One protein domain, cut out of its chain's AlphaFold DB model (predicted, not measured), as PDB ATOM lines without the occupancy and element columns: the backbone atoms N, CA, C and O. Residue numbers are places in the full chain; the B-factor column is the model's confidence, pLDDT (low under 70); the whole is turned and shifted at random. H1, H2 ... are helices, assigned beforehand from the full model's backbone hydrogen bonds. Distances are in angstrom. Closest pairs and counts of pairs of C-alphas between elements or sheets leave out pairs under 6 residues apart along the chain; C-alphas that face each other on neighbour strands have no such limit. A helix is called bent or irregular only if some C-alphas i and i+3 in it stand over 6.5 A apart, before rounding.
ATOM      1  N   MET A   1     479.454 334.684 366.158       56.38
ATOM      2  CA  MET A   1     480.399 333.553 366.351       56.38
ATOM      3  C   MET A   1     481.535 333.494 365.318       56.38
ATOM      4  O   MET A   1     482.683 333.423 365.720       56.38
ATOM      5  N   ARG A   2     481.292 333.583 363.999       66.25
ATOM      6  CA  ARG A   2     482.343 333.327 362.976       66.25
ATOM      7  C   ARG A   2     483.481 334.360 362.874       66.25
ATOM      8  O   ARG A   2     484.581 334.002 362.468       66.25
ATOM      9  N   ARG A   3     483.247 335.626 363.242       74.38
ATOM     10  CA  ARG A   3     484.304 336.662 363.286       74.38
ATOM     11  C   ARG A   3     485.302 336.418 364.426       74.38
ATOM     12  O   ARG A   3     486.495 336.607 364.228       74.38
ATOM     13  N   ALA A   4     484.822 335.902 365.560       84.81
ATOM     14  CA  ALA A   4     485.658 335.561 366.708       84.81
ATOM     15  C   ALA A   4     486.681 334.466 366.369       84.81
ATOM     16  O   ALA A   4     487.826 334.567 366.777       84.81
ATOM     17  N   LEU A   5     486.309 333.479 365.545       87.25
ATOM     18  CA  LEU A   5     487.239 332.439 365.088       87.25
ATOM     19  C   LEU A   5     488.373 333.007 364.226       87.25
ATOM     20  O   LEU A   5     489.519 332.606 364.373       87.25
ATOM     21  N   THR A   6     488.063 333.965 363.347       90.25
ATOM     22  CA  THR A   6     489.083 334.619 362.505       90.25
ATOM     23  C   THR A   6     490.071 335.396 363.372       90.25
ATOM     24  O   THR A   6     491.278 335.284 363.194       90.25
ATOM     25  N   PHE A   7     489.550 336.127 364.361       91.19
ATOM     26  CA  PHE A   7     490.366 336.843 365.337       91.19
ATOM     27  C   PHE A   7     491.228 335.893 366.179       91.19
ATOM     28  O   PHE A   7     492.422 336.128 366.334       91.19
ATOM     29  N   LEU A   8     490.647 334.790 366.660       93.38
ATOM     30  CA  LEU A   8     491.355 333.779 367.440       93.38
ATOM     31  C   LEU A   8     492.500 333.152 366.639       93.38
ATOM     32  O   LEU A   8     493.596 333.032 367.166       93.38
ATOM     33  N   LEU A   9     492.281 332.807 365.366       93.88
ATOM     34  CA  LEU A   9     493.338 332.252 364.514       93.88
ATOM     35  C   LEU A   9     494.488 333.240 364.302       93.88
ATOM     36  O   LEU A   9     495.650 332.839 364.367       93.88
ATOM     37  N   ILE A  10     494.182 334.522 364.081       95.06
ATOM     38  CA  ILE A  10     495.209 335.569 363.973       95.06
ATOM     39  C   ILE A  10     495.989 335.662 365.283       95.06
ATOM     40  O   ILE A  10     497.216 335.626 365.262       95.06
ATOM     41  N   LEU A  11     495.294 335.719 366.421       95.69
ATOM     42  CA  LEU A  11     495.928 335.800 367.733       95.69
ATOM     43  C   LEU A  11     496.817 334.580 368.007       95.69
ATOM     44  O   LEU A  11     497.976 334.747 368.372       95.69
ATOM     45  N   CYS A  12     496.314 333.365 367.775       94.88
ATOM     46  CA  CYS A  12     497.086 332.130 367.905       94.88
ATOM     47  C   CYS A  12     498.329 332.144 367.012       94.88
ATOM     48  O   CYS A  12     499.399 331.748 367.461       94.88
ATOM     49  N   THR A  13     498.211 332.641 365.779       95.62
ATOM     50  CA  THR A  13     499.340 332.748 364.846       95.62
ATOM     51  C   THR A  13     500.394 333.725 365.358       95.62
ATOM     52  O   THR A  13     501.571 333.380 365.419       95.62
ATOM     53  N   LEU A  14     499.981 334.924 365.776       96.12
ATOM     54  CA  LEU A  14     500.898 335.941 366.289       96.12
ATOM     55  C   LEU A  14     501.598 335.470 367.568       96.12
ATOM     56  O   LEU A  14     502.806 335.655 367.710       96.12
ATOM     57  N   LEU A  15     500.865 334.817 368.475       95.81
ATOM     58  CA  LEU A  15     501.434 334.226 369.686       95.81
ATOM     59  C   LEU A  15     502.426 333.115 369.347       95.81
ATOM     60  O   LEU A  15     503.514 333.080 369.917       95.81
ATOM     61  N   PHE A  16     502.086 332.246 368.393       95.31
ATOM     62  CA  PHE A  16     502.969 331.169 367.963       95.31
ATOM     63  C   PHE A  16     504.275 331.710 367.371       95.31
ATOM     64  O   PHE A  16     505.348 331.241 367.752       95.31
ATOM     65  N   TRP A  17     504.213 332.738 366.519       96.50
ATOM     66  CA  TRP A  17     505.411 333.386 365.968       96.50
ATOM     67  C   TRP A  17     506.238 334.060 367.060       96.50
ATOM     68  O   TRP A  17     507.445 333.854 367.131       96.50
ATOM     69  N   SER A  18     505.586 334.810 367.947       94.88
ATOM     70  CA  SER A  18     506.257 335.549 369.021       94.88
ATOM     71  C   SER A  18     506.985 334.615 369.988       94.88
ATOM     72  O   SER A  18     508.160 334.827 370.277       94.88
ATOM     73  N   MET A  19     506.326 333.545 370.442       95.50
ATOM     74  CA  MET A  19     506.930 332.556 371.344       95.50
ATOM     75  C   MET A  19     508.064 331.781 370.673       95.50
ATOM     76  O   MET A  19     509.076 331.476 371.304       95.50
ATOM     77  N   SER A  20     507.926 331.502 369.380       94.12
ATOM     78  CA  SER A  20     508.967 330.846 368.592       94.12
ATOM     79  C   SER A  20     510.214 331.719 368.469       94.12
ATOM     80  O   SER A  20     511.317 331.264 368.763       94.12
ATOM     81  N   LEU A  21     510.045 332.997 368.123       94.06
ATOM     82  CA  LEU A  21     511.148 333.956 368.058       94.06
ATOM     83  C   LEU A  21     511.784 334.189 369.427       94.06
ATOM     84  O   LEU A  21     513.004 334.230 369.524       94.06
ATOM     85  N   TRP A  22     510.985 334.279 370.490       94.06
ATOM     86  CA  TRP A  22     511.493 334.370 371.860       94.06
ATOM     87  C   TRP A  22     512.358 333.160 372.236       94.06
ATOM     88  O   TRP A  22     513.408 333.291 372.854       94.06
ATOM     89  N   THR A  23     511.937 331.963 371.834       91.69
ATOM     90  CA  THR A  23     512.698 330.737 372.097       91.69
ATOM     91  C   THR A  23     514.031 330.736 371.342       91.69
ATOM     92  O   THR A  23     515.056 330.343 371.900       91.69
ATOM     93  N   ALA A  31     523.198 338.747 363.648       85.81
ATOM     94  CA  ALA A  31     522.623 338.732 362.305       85.81
ATOM     95  C   ALA A  31     521.758 337.491 362.032       85.81
ATOM     96  O   ALA A  31     520.722 337.602 361.378       85.81
ATOM     97  N   ASP A  32     522.124 336.333 362.582       85.44
ATOM     98  CA  ASP A  32     521.394 335.079 362.367       85.44
ATOM     99  C   ASP A  32     519.986 335.142 362.970       85.44
ATOM    100  O   ASP A  32     519.022 334.636 362.395       85.44
ATOM    101  N   PHE A  33     519.826 335.856 364.090       88.12
ATOM    102  CA  PHE A  33     518.512 336.069 364.687       88.12
ATOM    103  C   PHE A  33     517.630 336.983 363.827       88.12
ATOM    104  O   PHE A  33     516.427 336.751 363.709       88.12
ATOM    105  N   LEU A  34     518.212 337.991 363.165       89.50
ATOM    106  CA  LEU A  34     517.467 338.837 362.225       89.50
ATOM    107  C   LEU A  34     516.942 338.026 361.035       89.50
ATOM    108  O   LEU A  34     515.800 338.232 360.616       89.50
ATOM    109  N   TRP A  35     517.722 337.060 360.542       87.81
ATOM    110  CA  TRP A  35     517.269 336.125 359.510       87.81
ATOM    111  C   TRP A  35     516.128 335.224 359.994       87.81
ATOM    112  O   TRP A  35     515.202 334.963 359.226       87.81
ATOM    113  N   CYS A  36     516.119 334.831 361.271       88.94
ATOM    114  CA  CYS A  36     514.983 334.134 361.881       88.94
ATOM    115  C   CYS A  36     513.719 335.002 361.981       88.94
ATOM    116  O   CYS A  36     512.607 334.498 361.830       88.94
ATOM    117  N   CYS A  37     513.873 336.307 362.211       91.38
ATOM    118  CA  CYS A  37     512.760 337.254 362.298       91.38
ATOM    119  C   CYS A  37     512.155 337.613 360.934       91.38
ATOM    120  O   CYS A  37     510.974 337.965 360.865       91.38
ATOM    121  N   ALA A  38     512.938 337.550 359.853       93.06
ATOM    122  CA  ALA A  38     512.525 338.041 358.541       93.06
ATOM    123  C   ALA A  38     511.225 337.393 358.013       93.06
ATOM    124  O   ALA A  38     510.338 338.143 357.592       93.06
ATOM    125  N   PRO A  39     511.020 336.060 358.084       94.44
ATOM    126  CA  PRO A  39     509.770 335.446 357.639       94.44
ATOM    127  C   PRO A  39     508.555 335.894 358.452       94.44
ATOM    128  O   PRO A  39     507.521 336.218 357.871       94.44
ATOM    129  N   ALA A  40     508.669 335.956 359.780       94.31
ATOM    130  CA  ALA A  40     507.586 336.423 360.645       94.31
ATOM    131  C   ALA A  40     507.248 337.902 360.385       94.31
ATOM    132  O   ALA A  40     506.072 338.263 360.311       94.31
ATOM    133  N   GLY A  41     508.261 338.748 360.168       95.25
ATOM    134  CA  GLY A  41     508.079 340.149 359.780       95.25
ATOM    135  C   GLY A  41     507.380 340.298 358.425       95.25
ATOM    136  O   GLY A  41     506.399 341.032 358.308       95.25
ATOM    137  N   ALA A  42     507.816 339.547 357.411       96.44
ATOM    138  CA  ALA A  42     507.160 339.516 356.105       96.44
ATOM    139  C   ALA A  42     505.719 338.974 356.190       96.44
ATOM    140  O   ALA A  42     504.812 339.503 355.548       96.44
ATOM    141  N   GLY A  43     505.479 337.969 357.035       96.06
ATOM    142  CA  GLY A  43     504.147 337.443 357.326       96.06
ATOM    143  C   GLY A  43     503.238 338.482 357.988       96.06
ATOM    144  O   GLY A  43     502.056 338.566 357.655       96.06
ATOM    145  N   LEU A  44     503.782 339.323 358.873       96.44
ATOM    146  CA  LEU A  44     503.044 340.432 359.477       96.44
ATOM    147  C   LEU A  44     502.671 341.490 358.431       96.44
ATOM    148  O   LEU A  44     501.522 341.928 358.389       96.44
ATOM    149  N   LEU A  45     503.600 341.853 357.541       96.81
ATOM    150  CA  LEU A  45     503.310 342.750 356.417       96.81
ATOM    151  C   LEU A  45     502.227 342.171 355.498       96.81
ATOM    152  O   LEU A  45     501.328 342.897 355.073       96.81
ATOM    153  N   MET A  46     502.252 340.860 355.250       96.69
ATOM    154  CA  MET A  46     501.203 340.170 354.499       96.69
ATOM    155  C   MET A  46     499.841 340.249 355.211       96.69
ATOM    156  O   MET A  46     498.838 340.547 354.564       96.69
ATOM    157  N   LEU A  47     499.781 340.048 356.534       95.50
ATOM    158  CA  LEU A  47     498.547 340.241 357.313       95.50
ATOM    159  C   LEU A  47     498.010 341.672 357.177       95.50
ATOM    160  O   LEU A  47     496.811 341.854 356.970       95.50
ATOM    161  N   ILE A  48     498.888 342.674 357.243       94.81
ATOM    162  CA  ILE A  48     498.518 344.084 357.059       94.81
ATOM    163  C   ILE A  48     497.983 344.320 355.637       94.81
ATOM    164  O   ILE A  48     496.939 344.948 355.478       94.81
ATOM    165  N   GLY A  49     498.624 343.768 354.604       93.00
ATOM    166  CA  GLY A  49     498.152 343.867 353.216       93.00
ATOM    167  C   GLY A  49     496.795 343.185 352.985       93.00
ATOM    168  O   GLY A  49     495.913 343.722 352.309       93.00
ATOM    169  N   LEU A  50     496.571 342.021 353.597       92.38
ATOM    170  CA  LEU A  50     495.284 341.319 353.564       92.38
ATOM    171  C   LEU A  50     494.190 342.075 354.334       92.38
ATOM    172  O   LEU A  50     493.023 342.052 353.937       92.38
ATOM    173  N   PHE A  51     494.553 342.759 355.420       91.25
ATOM    174  CA  PHE A  51     493.650 343.652 356.138       91.25
ATOM    175  C   PHE A  51     493.266 344.860 355.275       91.25
ATOM    176  O   PHE A  51     492.076 345.105 355.081       91.25
ATOM    177  N   ALA A  52     494.254 345.555 354.703       90.31
ATOM    178  CA  ALA A  52     494.054 346.736 353.863       90.31
ATOM    179  C   ALA A  52     493.245 346.431 352.590       90.31
ATOM    180  O   ALA A  52     492.436 347.246 352.162       90.31
ATOM    181  N   SER A  53     493.390 345.229 352.023       87.38
ATOM    182  CA  SER A  53     492.575 344.749 350.892       87.38
ATOM    183  C   SER A  53     491.179 344.243 351.293       87.38
ATOM    184  O   SER A  53     490.459 343.674 350.470       87.38
ATOM    185  N   GLY A  54     490.786 344.401 352.560       87.31
ATOM    186  CA  GLY A  54     489.463 344.030 353.056       87.31
ATOM    187  C   GLY A  54     489.209 342.523 353.093       87.31
ATOM    188  O   GLY A  54     488.051 342.112 353.140       87.31
ATOM    189  N   ARG A  55     490.242 341.670 353.065       87.00
ATOM    190  CA  ARG A  55     490.084 340.202 352.986       87.00
ATOM    191  C   ARG A  55     489.918 339.517 354.343       87.00
ATOM    192  O   ARG A  55     489.395 338.406 354.398       87.00
ATOM    193  N   ILE A  56     490.307 340.178 355.434       85.75
ATOM    194  CA  ILE A  56     490.264 339.603 356.789       85.75
ATOM    195  C   ILE A  56     488.889 339.782 357.443       85.75
ATOM    196  O   ILE A  56     488.219 338.805 357.772       85.75
ATOM    197  N   PHE A  57     488.424 341.023 357.607       83.06
ATOM    198  CA  PHE A  57     487.139 341.325 358.260       83.06
ATOM    199  C   PHE A  57     486.038 341.688 357.259       83.06
ATOM    200  O   PHE A  57     485.178 342.517 357.544       83.06
ATOM    201  N   ASN A  58     486.041 341.042 356.089       82.19
ATOM    202  CA  ASN A  58     485.043 341.310 355.060       82.19
ATOM    203  C   ASN A  58     483.615 340.967 355.544       82.19
ATOM    204  O   ASN A  58     483.427 339.905 356.169       82.19
ATOM    205  N   PRO A  59     482.598 341.800 355.233       77.75
ATOM    206  CA  PRO A  59     481.196 341.448 355.456       77.75
ATOM    207  C   PRO A  59     480.780 340.198 354.670       77.75
ATOM    208  O   PRO A  59     479.990 339.400 355.173       77.75
ATOM    209  N   VAL A  60     481.364 339.963 353.491       82.56
ATOM    210  CA  VAL A  60     481.133 338.767 352.680       82.56
ATOM    211  C   VAL A  60     481.766 337.544 353.347       82.56
ATOM    212  O   VAL A  60     482.982 337.341 353.363       82.56
ATOM    213  N   ASP A  61     480.904 336.660 353.845       80.88
ATOM    214  CA  ASP A  61     481.273 335.441 354.571       80.88
ATOM    215  C   ASP A  61     482.201 334.494 353.800       80.88
ATOM    216  O   ASP A  61     482.953 333.736 354.412       80.88
ATOM    217  N   ARG A  62     482.132 334.476 352.465       83.69
ATOM    218  CA  ARG A  62     482.998 333.626 351.633       83.69
ATOM    219  C   ARG A  62     484.454 334.093 351.666       83.69
ATOM    220  O   ARG A  62     485.335 333.262 351.853       83.69
ATOM    221  N   VAL A  63     484.697 335.400 351.544       84.19
ATOM    222  CA  VAL A  63     486.050 335.987 351.521       84.19
ATOM    223  C   VAL A  63     486.757 335.737 352.850       84.19
ATOM    224  O   VAL A  63     487.853 335.182 352.881       84.19
ATOM    225  N   ARG A  64     486.072 336.026 353.960       87.88
ATOM    226  CA  ARG A  64     486.600 335.780 355.306       87.88
ATOM    227  C   ARG A  64     486.896 334.301 355.567       87.88
ATOM    228  O   ARG A  64     487.889 333.976 356.205       87.88
ATOM    229  N   ARG A  65     486.050 333.389 355.071       88.06
ATOM    230  CA  ARG A  65     486.278 331.940 355.208       88.06
ATOM    231  C   ARG A  65     487.527 331.476 354.476       88.06
ATOM    232  O   ARG A  65     488.221 330.627 355.013       88.06
ATOM    233  N   LEU A  66     487.812 332.027 353.297       90.56
ATOM    234  CA  LEU A  66     489.027 331.694 352.552       90.56
ATOM    235  C   LEU A  66     490.279 332.131 353.312       90.56
ATOM    236  O   LEU A  66     491.213 331.346 353.421       90.56
ATOM    237  N   PHE A  67     490.266 333.328 353.905       92.69
ATOM    238  CA  PHE A  67     491.352 333.773 354.778       92.69
ATOM    239  C   PHE A  67     491.541 332.841 355.984       92.69
ATOM    240  O   PHE A  67     492.638 332.332 356.207       92.69
ATOM    241  N   SER A  68     490.472 332.567 356.737       93.12
ATOM    242  CA  SER A  68     490.558 331.703 357.920       93.12
ATOM    243  C   SER A  68     490.955 330.272 357.569       93.12
ATOM    244  O   SER A  68     491.691 329.649 358.327       93.12
ATOM    245  N   ALA A  69     490.495 329.753 356.428       93.25
ATOM    246  CA  ALA A  69     490.895 328.446 355.922       93.25
ATOM    247  C   ALA A  69     492.383 328.433 355.573       93.25
ATOM    248  O   ALA A  69     493.086 327.557 356.046       93.25
ATOM    249  N   ALA A  70     492.877 329.430 354.836       94.19
ATOM    250  CA  ALA A  70     494.292 329.539 354.504       94.19
ATOM    251  C   ALA A  70     495.168 329.540 355.765       94.19
ATOM    252  O   ALA A  70     496.081 328.728 355.874       94.19
ATOM    253  N   LEU A  71     494.834 330.382 356.748       94.31
ATOM    254  CA  LEU A  71     495.582 330.486 358.002       94.31
ATOM    255  C   LEU A  71     495.520 329.195 358.838       94.31
ATOM    256  O   LEU A  71     496.525 328.750 359.388       94.31
ATOM    257  N   ALA A  72     494.347 328.560 358.921       95.44
ATOM    258  CA  ALA A  72     494.189 327.292 359.630       95.44
ATOM    259  C   ALA A  72     494.919 326.140 358.923       95.44
ATOM    260  O   ALA A  72     495.532 325.303 359.583       95.44
ATOM    261  N   THR A  73     494.883 326.095 357.590       95.88
ATOM    262  CA  THR A  73     495.572 325.077 356.797       95.88
ATOM    263  C   THR A  73     497.080 325.210 356.940       95.88
ATOM    264  O   THR A  73     497.738 324.197 357.149       95.88
ATOM    265  N   THR A  74     497.644 326.421 356.901       96.31
ATOM    266  CA  THR A  74     499.091 326.589 357.096       96.31
ATOM    267  C   THR A  74     499.518 326.171 358.501       96.31
ATOM    268  O   THR A  74     500.527 325.484 358.634       96.31
ATOM    269  N   LEU A  75     498.722 326.473 359.536       94.69
ATOM    270  CA  LEU A  75     498.962 325.980 360.901       94.69
ATOM    271  C   LEU A  75     498.930 324.450 360.962       94.69
ATOM    272  O   LEU A  75     499.844 323.837 361.509       94.69
ATOM    273  N   LEU A  76     497.904 323.830 360.375       95.12
ATOM    274  CA  LEU A  76     497.751 322.378 360.369       95.12
ATOM    275  C   LEU A  76     498.901 321.685 359.628       95.12
ATOM    276  O   LEU A  76     499.420 320.686 360.117       95.12
ATOM    277  N   VAL A  77     499.322 322.231 358.482       95.00
ATOM    278  CA  VAL A  77     500.472 321.720 357.724       95.00
ATOM    279  C   VAL A  77     501.739 321.798 358.566       95.00
ATOM    280  O   VAL A  77     502.468 320.816 358.629       95.00
ATOM    281  N   VAL A  78     501.984 322.905 359.272       93.56
ATOM    282  CA  VAL A  78     503.163 323.009 360.144       93.56
ATOM    283  C   VAL A  78     503.131 321.999 361.281       93.56
ATOM    284  O   VAL A  78     504.143 321.351 361.536       93.56
ATOM    285  N   ILE A  79     501.978 321.814 361.927       91.19
ATOM    286  CA  ILE A  79     501.817 320.787 362.962       91.19
ATOM    287  C   ILE A  79     502.126 319.405 362.371       91.19
ATOM    288  O   ILE A  79     502.935 318.670 362.934       91.19
ATOM    289  N   ALA A  80     501.551 319.069 361.215       91.44
ATOM    290  CA  ALA A  80     501.798 317.798 360.542       91.44
ATOM    291  C   ALA A  80     503.278 317.610 360.169       91.44
ATOM    292  O   ALA A  80     503.814 316.525 360.378       91.44
ATOM    293  N   CYS A  81     503.958 318.653 359.684       88.88
ATOM    294  CA  CYS A  81     505.388 318.613 359.377       88.88
ATOM    295  C   CYS A  81     506.240 318.354 360.622       88.88
ATOM    296  O   CYS A  81     507.148 317.532 360.563       88.88
ATOM    297  N   VAL A  82     505.946 319.013 361.749       88.81
ATOM    298  CA  VAL A  82     506.661 318.774 363.014       88.81
ATOM    299  C   VAL A  82     506.446 317.338 363.490       88.81
ATOM    300  O   VAL A  82     507.409 316.660 363.833       88.81
ATOM    301  N   TYR A  83     505.206 316.846 363.466       87.44
ATOM    302  CA  TYR A  83     504.900 315.467 363.856       87.44
ATOM    303  C   TYR A  83     505.572 314.437 362.945       87.44
ATOM    304  O   TYR A  83     506.159 313.479 363.443       87.44
ATOM    305  N   ALA A  84     505.510 314.631 361.626       86.56
ATOM    306  CA  ALA A  84     506.150 313.743 360.663       86.56
ATOM    307  C   ALA A  84     507.671 313.731 360.845       86.56
ATOM    308  O   ALA A  84     508.281 312.663 360.824       86.56
ATOM    309  N   ASP A  85     508.286 314.891 361.081       83.75
ATOM    310  CA  ASP A  85     509.729 314.954 361.287       83.75
ATOM    311  C   ASP A  85     510.153 314.249 362.580       83.75
ATOM    312  O   ASP A  85     511.079 313.441 362.564       83.75
ATOM    313  N   VAL A  86     509.429 314.474 363.682       81.31
ATOM    314  CA  VAL A  86     509.732 313.861 364.986       81.31
ATOM    315  C   VAL A  86     509.484 312.350 364.989       81.31
ATOM    316  O   VAL A  86     510.306 311.611 365.522       81.31
ATOM    317  N   LEU A  87     508.369 311.880 364.420       82.06
ATOM    318  CA  LEU A  87     507.939 310.479 364.548       82.06
ATOM    319  C   LEU A  87     508.402 309.569 363.408       82.06
ATOM    320  O   LEU A  87     508.548 308.370 363.620       82.06
ATOM    321  N   VAL A  88     508.578 310.106 362.198       82.12
ATOM    322  CA  VAL A  88     508.843 309.297 360.994       82.12
ATOM    323  C   VAL A  88     510.260 309.515 360.477       82.12
ATOM    324  O   VAL A  88     510.903 308.569 360.033       82.12
ATOM    325  N   LEU A  89     510.763 310.749 360.538       79.69
ATOM    326  CA  LEU A  89     512.045 311.122 359.934       79.69
ATOM    327  C   LEU A  89     513.173 311.302 360.955       79.69
ATOM    328  O   LEU A  89     514.243 311.774 360.585       79.69
ATOM    329  N   ASN A  90     512.961 310.933 362.224       78.62
ATOM    330  CA  ASN A  90     513.946 311.047 363.311       78.62
ATOM    331  C   ASN A  90     514.576 312.453 363.456       78.62
ATOM    332  O   ASN A  90     515.716 312.600 363.906       78.62
ATOM    333  N   GLY A  91     513.840 313.501 363.087       72.81
ATOM    334  CA  GLY A  91     514.269 314.892 363.196       72.81
ATOM    335  C   GLY A  91     515.129 315.412 362.038       72.81
ATOM    336  O   GLY A  91     515.693 316.494 362.167       72.81
ATOM    337  N   VAL A  92     515.298 314.663 360.941       81.00
ATOM    338  CA  VAL A  92     516.271 314.985 359.877       81.00
ATOM    339  C   VAL A  92     515.976 316.312 359.166       81.00
ATOM    340  O   VAL A  92     516.912 317.029 358.798       81.00
ATOM    341  N   ILE A  93     514.706 316.665 358.941       77.69
ATOM    342  CA  ILE A  93     514.354 317.905 358.233       77.69
ATOM    343  C   ILE A  93     514.698 319.106 359.105       77.69
ATOM    344  O   ILE A  93     515.399 320.019 358.655       77.69
ATOM    345  N   PHE A  94     514.229 319.111 360.353       81.12
ATOM    346  CA  PHE A  94     514.490 320.232 361.242       81.12
ATOM    347  C   PHE A  94     515.933 320.248 361.743       81.12
ATOM    348  O   PHE A  94     516.442 321.327 362.004       81.12
ATOM    349  N   GLU A  95     516.651 319.126 361.777       80.88
ATOM    350  CA  GLU A  95     518.093 319.103 362.049       80.88
ATOM    351  C   GLU A  95     518.888 319.899 361.016       80.88
ATOM    352  O   GLU A  95     519.722 320.727 361.381       80.88
ATOM    353  N   LYS A  96     518.598 319.710 359.724       82.56
ATOM    354  CA  LYS A  96     519.229 320.511 358.667       82.56
ATOM    355  C   LYS A  96     518.888 321.988 358.811       82.56
ATOM    356  O   LYS A  96     519.764 322.834 358.656       82.56
ATOM    357  N   LEU A  97     517.632 322.291 359.135       82.06
ATOM    358  CA  LEU A  97     517.180 323.663 359.338       82.06
ATOM    359  C   LEU A  97     517.850 324.316 360.560       82.06
ATOM    360  O   LEU A  97     518.266 325.463 360.483       82.06
ATOM    361  N   LEU A  98     518.006 323.584 361.664       81.81
ATOM    362  CA  LEU A  98     518.732 324.022 362.858       81.81
ATOM    363  C   LEU A  98     520.223 324.208 362.564       81.81
ATOM    364  O   LEU A  98     520.834 325.158 363.053       81.81
ATOM    365  N   GLY A  99     520.801 323.336 361.737       80.06
ATOM    366  CA  GLY A  99     522.181 323.438 361.268       80.06
ATOM    367  C   GLY A  99     522.475 324.748 360.535       80.06
ATOM    368  O   GLY A  99     523.550 325.304 360.731       80.06
ATOM    369  N   LEU A 100     521.509 325.296 359.784       82.94
ATOM    370  CA  LEU A 100     521.660 326.598 359.113       82.94
ATOM    371  C   LEU A 100     521.930 327.753 360.088       82.94
ATOM    372  O   LEU A 100     522.563 328.729 359.704       82.94
ATOM    373  N   PHE A 101     521.475 327.634 361.336       81.50
ATOM    374  CA  PHE A 101     521.633 328.652 362.378       81.50
ATOM    375  C   PHE A 101     522.598 328.210 363.486       81.50
ATOM    376  O   PHE A 101     522.554 328.741 364.593       81.50
ATOM    377  N   ASN A 102     523.441 327.202 363.222       77.81
ATOM    378  CA  ASN A 102     524.369 326.608 364.192       77.81
ATOM    379  C   ASN A 102     523.694 326.086 365.481       77.81
ATOM    380  O   ASN A 102     524.337 325.940 366.519       77.81
ATOM    381  N   LEU A 103     522.400 325.750 365.423       74.00
ATOM    382  CA  LEU A 103     521.619 325.260 366.565       74.00
ATOM    383  C   LEU A 103     521.671 323.736 366.741       74.00
ATOM    384  O   LEU A 103     521.115 323.210 367.706       74.00
ATOM    385  N   GLY A 104     522.356 323.015 365.847       62.34
ATOM    386  CA  GLY A 104     522.502 321.553 365.913       62.34
ATOM    387  C   GLY A 104     523.199 321.042 367.184       62.34
ATOM    388  O   GLY A 104     523.040 319.881 367.543       62.34
ATOM    389  N   ILE A 105     523.913 321.915 367.901       63.34
ATOM    390  CA  ILE A 105     524.606 321.604 369.162       63.34
ATOM    391  C   ILE A 105     523.660 321.370 370.356       63.34
ATOM    392  O   ILE A 105     524.082 320.824 371.371       63.34
ATOM    393  N   PHE A 106     522.381 321.754 370.261       68.38
ATOM    394  CA  PHE A 106     521.412 321.670 371.362       68.38
ATOM    395  C   PHE A 106     520.569 320.384 371.322       68.38
ATOM    396  O   PHE A 106     519.338 320.430 371.243       68.38
ATOM    397  N   ILE A 107     521.231 319.227 371.405       64.25
ATOM    398  CA  ILE A 107     520.588 317.902 371.320       64.25
ATOM    399  C   ILE A 107     519.499 317.717 372.393       64.25
ATOM    400  O   ILE A 107     518.417 317.220 372.084       64.25
ATOM    401  N   ASP A 108     519.717 318.212 373.613       67.00
ATOM    402  CA  ASP A 108     518.769 318.049 374.728       67.00
ATOM    403  C   ASP A 108     517.491 318.896 374.590       67.00
ATOM    404  O   ASP A 108     516.474 318.616 375.217       67.00
ATOM    405  N   SER A 109     517.516 319.948 373.765       76.31
ATOM    406  CA  SER A 109     516.382 320.868 373.557       76.31
ATOM    407  C   SER A 109     515.765 320.746 372.161       76.31
ATOM    408  O   SER A 109     515.040 321.640 371.718       76.31
ATOM    409  N   ARG A 110     516.035 319.638 371.462       77.12
ATOM    410  CA  ARG A 110     515.722 319.459 370.039       77.12
ATOM    411  C   ARG A 110     514.252 319.699 369.704       77.12
ATOM    412  O   ARG A 110     513.964 320.467 368.800       77.12
ATOM    413  N   LEU A 111     513.321 319.116 370.463       82.12
ATOM    414  CA  LEU A 111     511.882 319.273 370.206       82.12
ATOM    415  C   LEU A 111     511.425 320.736 370.323       82.12
ATOM    416  O   LEU A 111     510.662 321.223 369.489       82.12
ATOM    417  N   ILE A 112     511.908 321.439 371.350       86.88
ATOM    418  CA  ILE A 112     511.574 322.845 371.601       86.88
ATOM    419  C   ILE A 112     512.111 323.720 370.464       86.88
ATOM    420  O   ILE A 112     511.395 324.578 369.955       86.88
ATOM    421  N   LEU A 113     513.346 323.468 370.025       86.25
ATOM    422  CA  LEU A 113     513.962 324.200 368.920       86.25
ATOM    423  C   LEU A 113     513.308 323.885 367.572       86.25
ATOM    424  O   LEU A 113     513.097 324.797 366.780       86.25
ATOM    425  N   THR A 114     512.902 322.639 367.335       87.38
ATOM    426  CA  THR A 114     512.109 322.248 366.163       87.38
ATOM    427  C   THR A 114     510.784 323.006 366.114       87.38
ATOM    428  O   THR A 114     510.452 323.589 365.084       87.38
ATOM    429  N   LEU A 115     510.046 323.063 367.227       89.25
ATOM    430  CA  LEU A 115     508.801 323.833 367.324       89.25
ATOM    431  C   LEU A 115     509.036 325.330 367.097       89.25
ATOM    432  O   LEU A 115     508.271 325.969 366.372       89.25
ATOM    433  N   ALA A 116     510.108 325.879 367.668       90.88
ATOM    434  CA  ALA A 116     510.469 327.278 367.492       90.88
ATOM    435  C   ALA A 116     510.838 327.592 366.032       90.88
ATOM    436  O   ALA A 116     510.351 328.558 365.454       90.88
ATOM    437  N   CYS A 117     511.620 326.745 365.369       89.81
ATOM    438  CA  CYS A 117     511.904 326.884 363.944       89.81
ATOM    439  C   CYS A 117     510.642 326.746 363.083       89.81
ATOM    440  O   CYS A 117     510.436 327.513 362.141       89.81
ATOM    441  N   ALA A 118     509.764 325.803 363.416       91.94
ATOM    442  CA  ALA A 118     508.504 325.606 362.717       91.94
ATOM    443  C   ALA A 118     507.608 326.854 362.789       91.94
ATOM    444  O   ALA A 118     507.023 327.254 361.782       91.94
ATOM    445  N   GLY A 119     507.531 327.502 363.953       92.12
ATOM    446  CA  GLY A 119     506.717 328.701 364.138       92.12
ATOM    447  C   GLY A 119     507.361 330.003 363.672       92.12
ATOM    448  O   GLY A 119     506.649 330.865 363.166       92.12
ATOM    449  N   ALA A 120     508.680 330.157 363.790       92.00
ATOM    450  CA  ALA A 120     509.379 331.377 363.381       92.00
ATOM    451  C   ALA A 120     509.675 331.436 361.874       92.00
ATOM    452  O   ALA A 120     509.719 332.523 361.302       92.00
ATOM    453  N   LEU A 121     509.875 330.282 361.229       92.00
ATOM    454  CA  LEU A 121     510.339 330.205 359.842       92.00
ATOM    455  C   LEU A 121     509.298 329.553 358.934       92.00
ATOM    456  O   LEU A 121     508.812 330.174 357.990       92.00
ATOM    457  N   VAL A 122     508.926 328.307 359.231       93.69
ATOM    458  CA  VAL A 122     508.129 327.482 358.309       93.69
ATOM    459  C   VAL A 122     506.702 328.013 358.186       93.69
ATOM    460  O   VAL A 122     506.212 328.220 357.075       93.69
ATOM    461  N   HIS A 123     506.037 328.286 359.312       96.25
ATOM    462  CA  HIS A 123     504.660 328.771 359.290       96.25
ATOM    463  C   HIS A 123     504.512 330.124 358.581       96.25
ATOM    464  O   HIS A 123     503.634 330.228 357.720       96.25
ATOM    465  N   PRO A 124     505.322 331.163 358.879       96.31
ATOM    466  CA  PRO A 124     505.221 332.432 358.169       96.31
ATOM    467  C   PRO A 124     505.440 332.292 356.664       96.31
ATOM    468  O   PRO A 124     504.687 332.890 355.904       96.31
ATOM    469  N   VAL A 125     506.394 331.466 356.214       95.75
ATOM    470  CA  VAL A 125     506.626 331.230 354.776       95.75
ATOM    471  C   VAL A 125     505.397 330.613 354.112       95.75
ATOM    472  O   VAL A 125     504.929 331.120 353.091       95.75
ATOM    473  N   LEU A 126     504.828 329.560 354.704       96.38
ATOM    474  CA  LEU A 126     503.609 328.937 354.182       96.38
ATOM    475  C   LEU A 126     502.436 329.924 354.160       96.38
ATOM    476  O   LEU A 126     501.687 329.977 353.183       96.38
ATOM    477  N   PHE A 127     502.304 330.738 355.209       97.00
ATOM    478  CA  PHE A 127     501.289 331.781 355.274       97.00
ATOM    479  C   PHE A 127     501.485 332.859 354.207       97.00
ATOM    480  O   PHE A 127     500.506 333.276 353.599       97.00
ATOM    481  N   ILE A 128     502.717 333.289 353.927       96.62
ATOM    482  CA  ILE A 128     503.006 334.263 352.867       96.62
ATOM    483  C   ILE A 128     502.573 333.707 351.510       96.62
ATOM    484  O   ILE A 128     501.870 334.398 350.777       96.62
ATOM    485  N   ILE A 129     502.923 332.456 351.196       95.81
ATOM    486  CA  ILE A 129     502.528 331.800 349.938       95.81
ATOM    487  C   ILE A 129     501.000 331.759 349.814       95.81
ATOM    488  O   ILE A 129     500.436 332.174 348.799       95.81
ATOM    489  N   ALA A 130     500.315 331.322 350.871       95.19
ATOM    490  CA  ALA A 130     498.857 331.312 350.918       95.19
ATOM    491  C   ALA A 130     498.257 332.727 350.801       95.19
ATOM    492  O   ALA A 130     497.266 332.932 350.100       95.19
ATOM    493  N   GLY A 131     498.875 333.718 351.446       93.31
ATOM    494  CA  GLY A 131     498.477 335.123 351.433       93.31
ATOM    495  C   GLY A 131     498.591 335.758 350.051       93.31
ATOM    496  O   GLY A 131     497.654 336.426 349.619       93.31
ATOM    497  N   VAL A 132     499.671 335.479 349.314       94.75
ATOM    498  CA  VAL A 132     499.802 335.868 347.901       94.75
ATOM    499  C   VAL A 132     498.661 335.268 347.083       94.75
ATOM    500  O   VAL A 132     497.982 335.994 346.361       94.75
ATOM    501  N   GLY A 133     498.373 333.974 347.262       92.38
ATOM    502  CA  GLY A 133     497.243 333.317 346.598       92.38
ATOM    503  C   GLY A 133     495.902 333.999 346.889       92.38
ATOM    504  O   GLY A 133     495.098 334.204 345.980       92.38
ATOM    505  N   LEU A 134     495.677 334.425 348.137       91.69
ATOM    506  CA  LEU A 134     494.490 335.196 348.508       91.69
ATOM    507  C   LEU A 134     494.461 336.572 347.840       91.69
ATOM    508  O   LEU A 134     493.386 336.991 347.424       91.69
ATOM    509  N   LEU A 135     495.592 337.272 347.733       89.62
ATOM    510  CA  LEU A 135     495.674 338.585 347.085       89.62
ATOM    511  C   LEU A 135     495.411 338.522 345.578       89.62
ATOM    512  O   LEU A 135     494.816 339.456 345.046       89.62
ATOM    513  N   CYS A 136     495.783 337.424 344.919       89.31
ATOM    514  CA  CYS A 136     495.533 337.198 343.494       89.31
ATOM    515  C   CYS A 136     494.057 336.929 343.151       89.31
ATOM    516  O   CYS A 136     493.685 336.974 341.980       89.31
TER     517      CYS A 136
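AT A GLANCE: This is residues 1 to 23 and 31 to 136 of the 147 residues of an uncharacterized protein of Sutterella faecalis (UniProt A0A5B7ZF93). A four-helix, up-and-down bundle: H3, H5 and H2 form a slab with the long H5 in the middle, and H1 crosses over one face of that slab. The short H4 sits across one end, about perpendicular to H3 and H5. The printed part has 129 residues with five named helices, H1 to H5 in that order along the chain, and no named strand; the class is all helix. It is compact, with a radius of gyration of the C-alphas of 15.5 A, and elongated, spanning 49 by 32 by 24 A.

HOW THE PARTS SIT: H1, residues 2 to 23, and H2, residues 31 to 52, only just touch, with 3 pairs of C-alphas within 8 A, the closest being Trp 17 and Ala 40 at 6.5 A; the tilt is a shallow 13 degrees, opposite ways. With its residues 5 to 13 alone H1 touches H3, residues 61 to 87, the same way at a steep tilt of 36 degrees, only just past shallow; the closest C-alphas, of Thr 6 and Ser 68, are 5.6 A apart. H2 and H3 are apart. H4, residues 92 to 99, touches H3 only at the corner, and only just, with 3 pairs of C-alphas within 8 A; the C-alphas of Asp 85 and Ile 93 are the closest, at 6.3 A. H5, residues 107 to 135, is the hub, touching the other four helices. Its closest C-alphas to H1 are Ala 116 and Ser 20 at 4.0 A, to H2 Pro 124 and Gly 43 at 5.2 A, to H3 Leu 126 and Thr 74 at 5.9 A, and to H4 Thr 114 and Phe 94 at 5.8 A. In H3 and H4 every O i to N i+4 pair is within hydrogen-bond range; in H1 it is 17 of 18, in H2 16 of 18 and in H5 21 of 25.

IN THESE COORDINATES: H1 begins at C-alpha 2, (482.343, 333.327, 362.976), and is 31.8 A long. H2 measures 30.8 A, with a kink of 32 degrees near residue 38; it is irregular, but only just, with C-alphas 36 and 39 6.8 A apart. H3 measures 37.9 A and H4 10.4 A. H5, 40.4 A, has a kink of 37 degrees near residue 114, is irregular, with C-alphas 108 and 111 8.3 A apart, and ends at C-alpha 135, (495.674, 338.585, 347.085).

THE WHOLE: The C-alphas farthest apart, of Pro 59 and Ile 105, are 49.7 A from each other. Residues 24 to 30 are not printed, and C-alphas 23 and 31 are 16.1 A apart across this cut. The H3 to H4 link is tight, and the H2 to H3 and H4 to H5 links are short. Mean pLDDT of the printed part is 88.0, with residues 1 to 2 and 104 to 108 under 70.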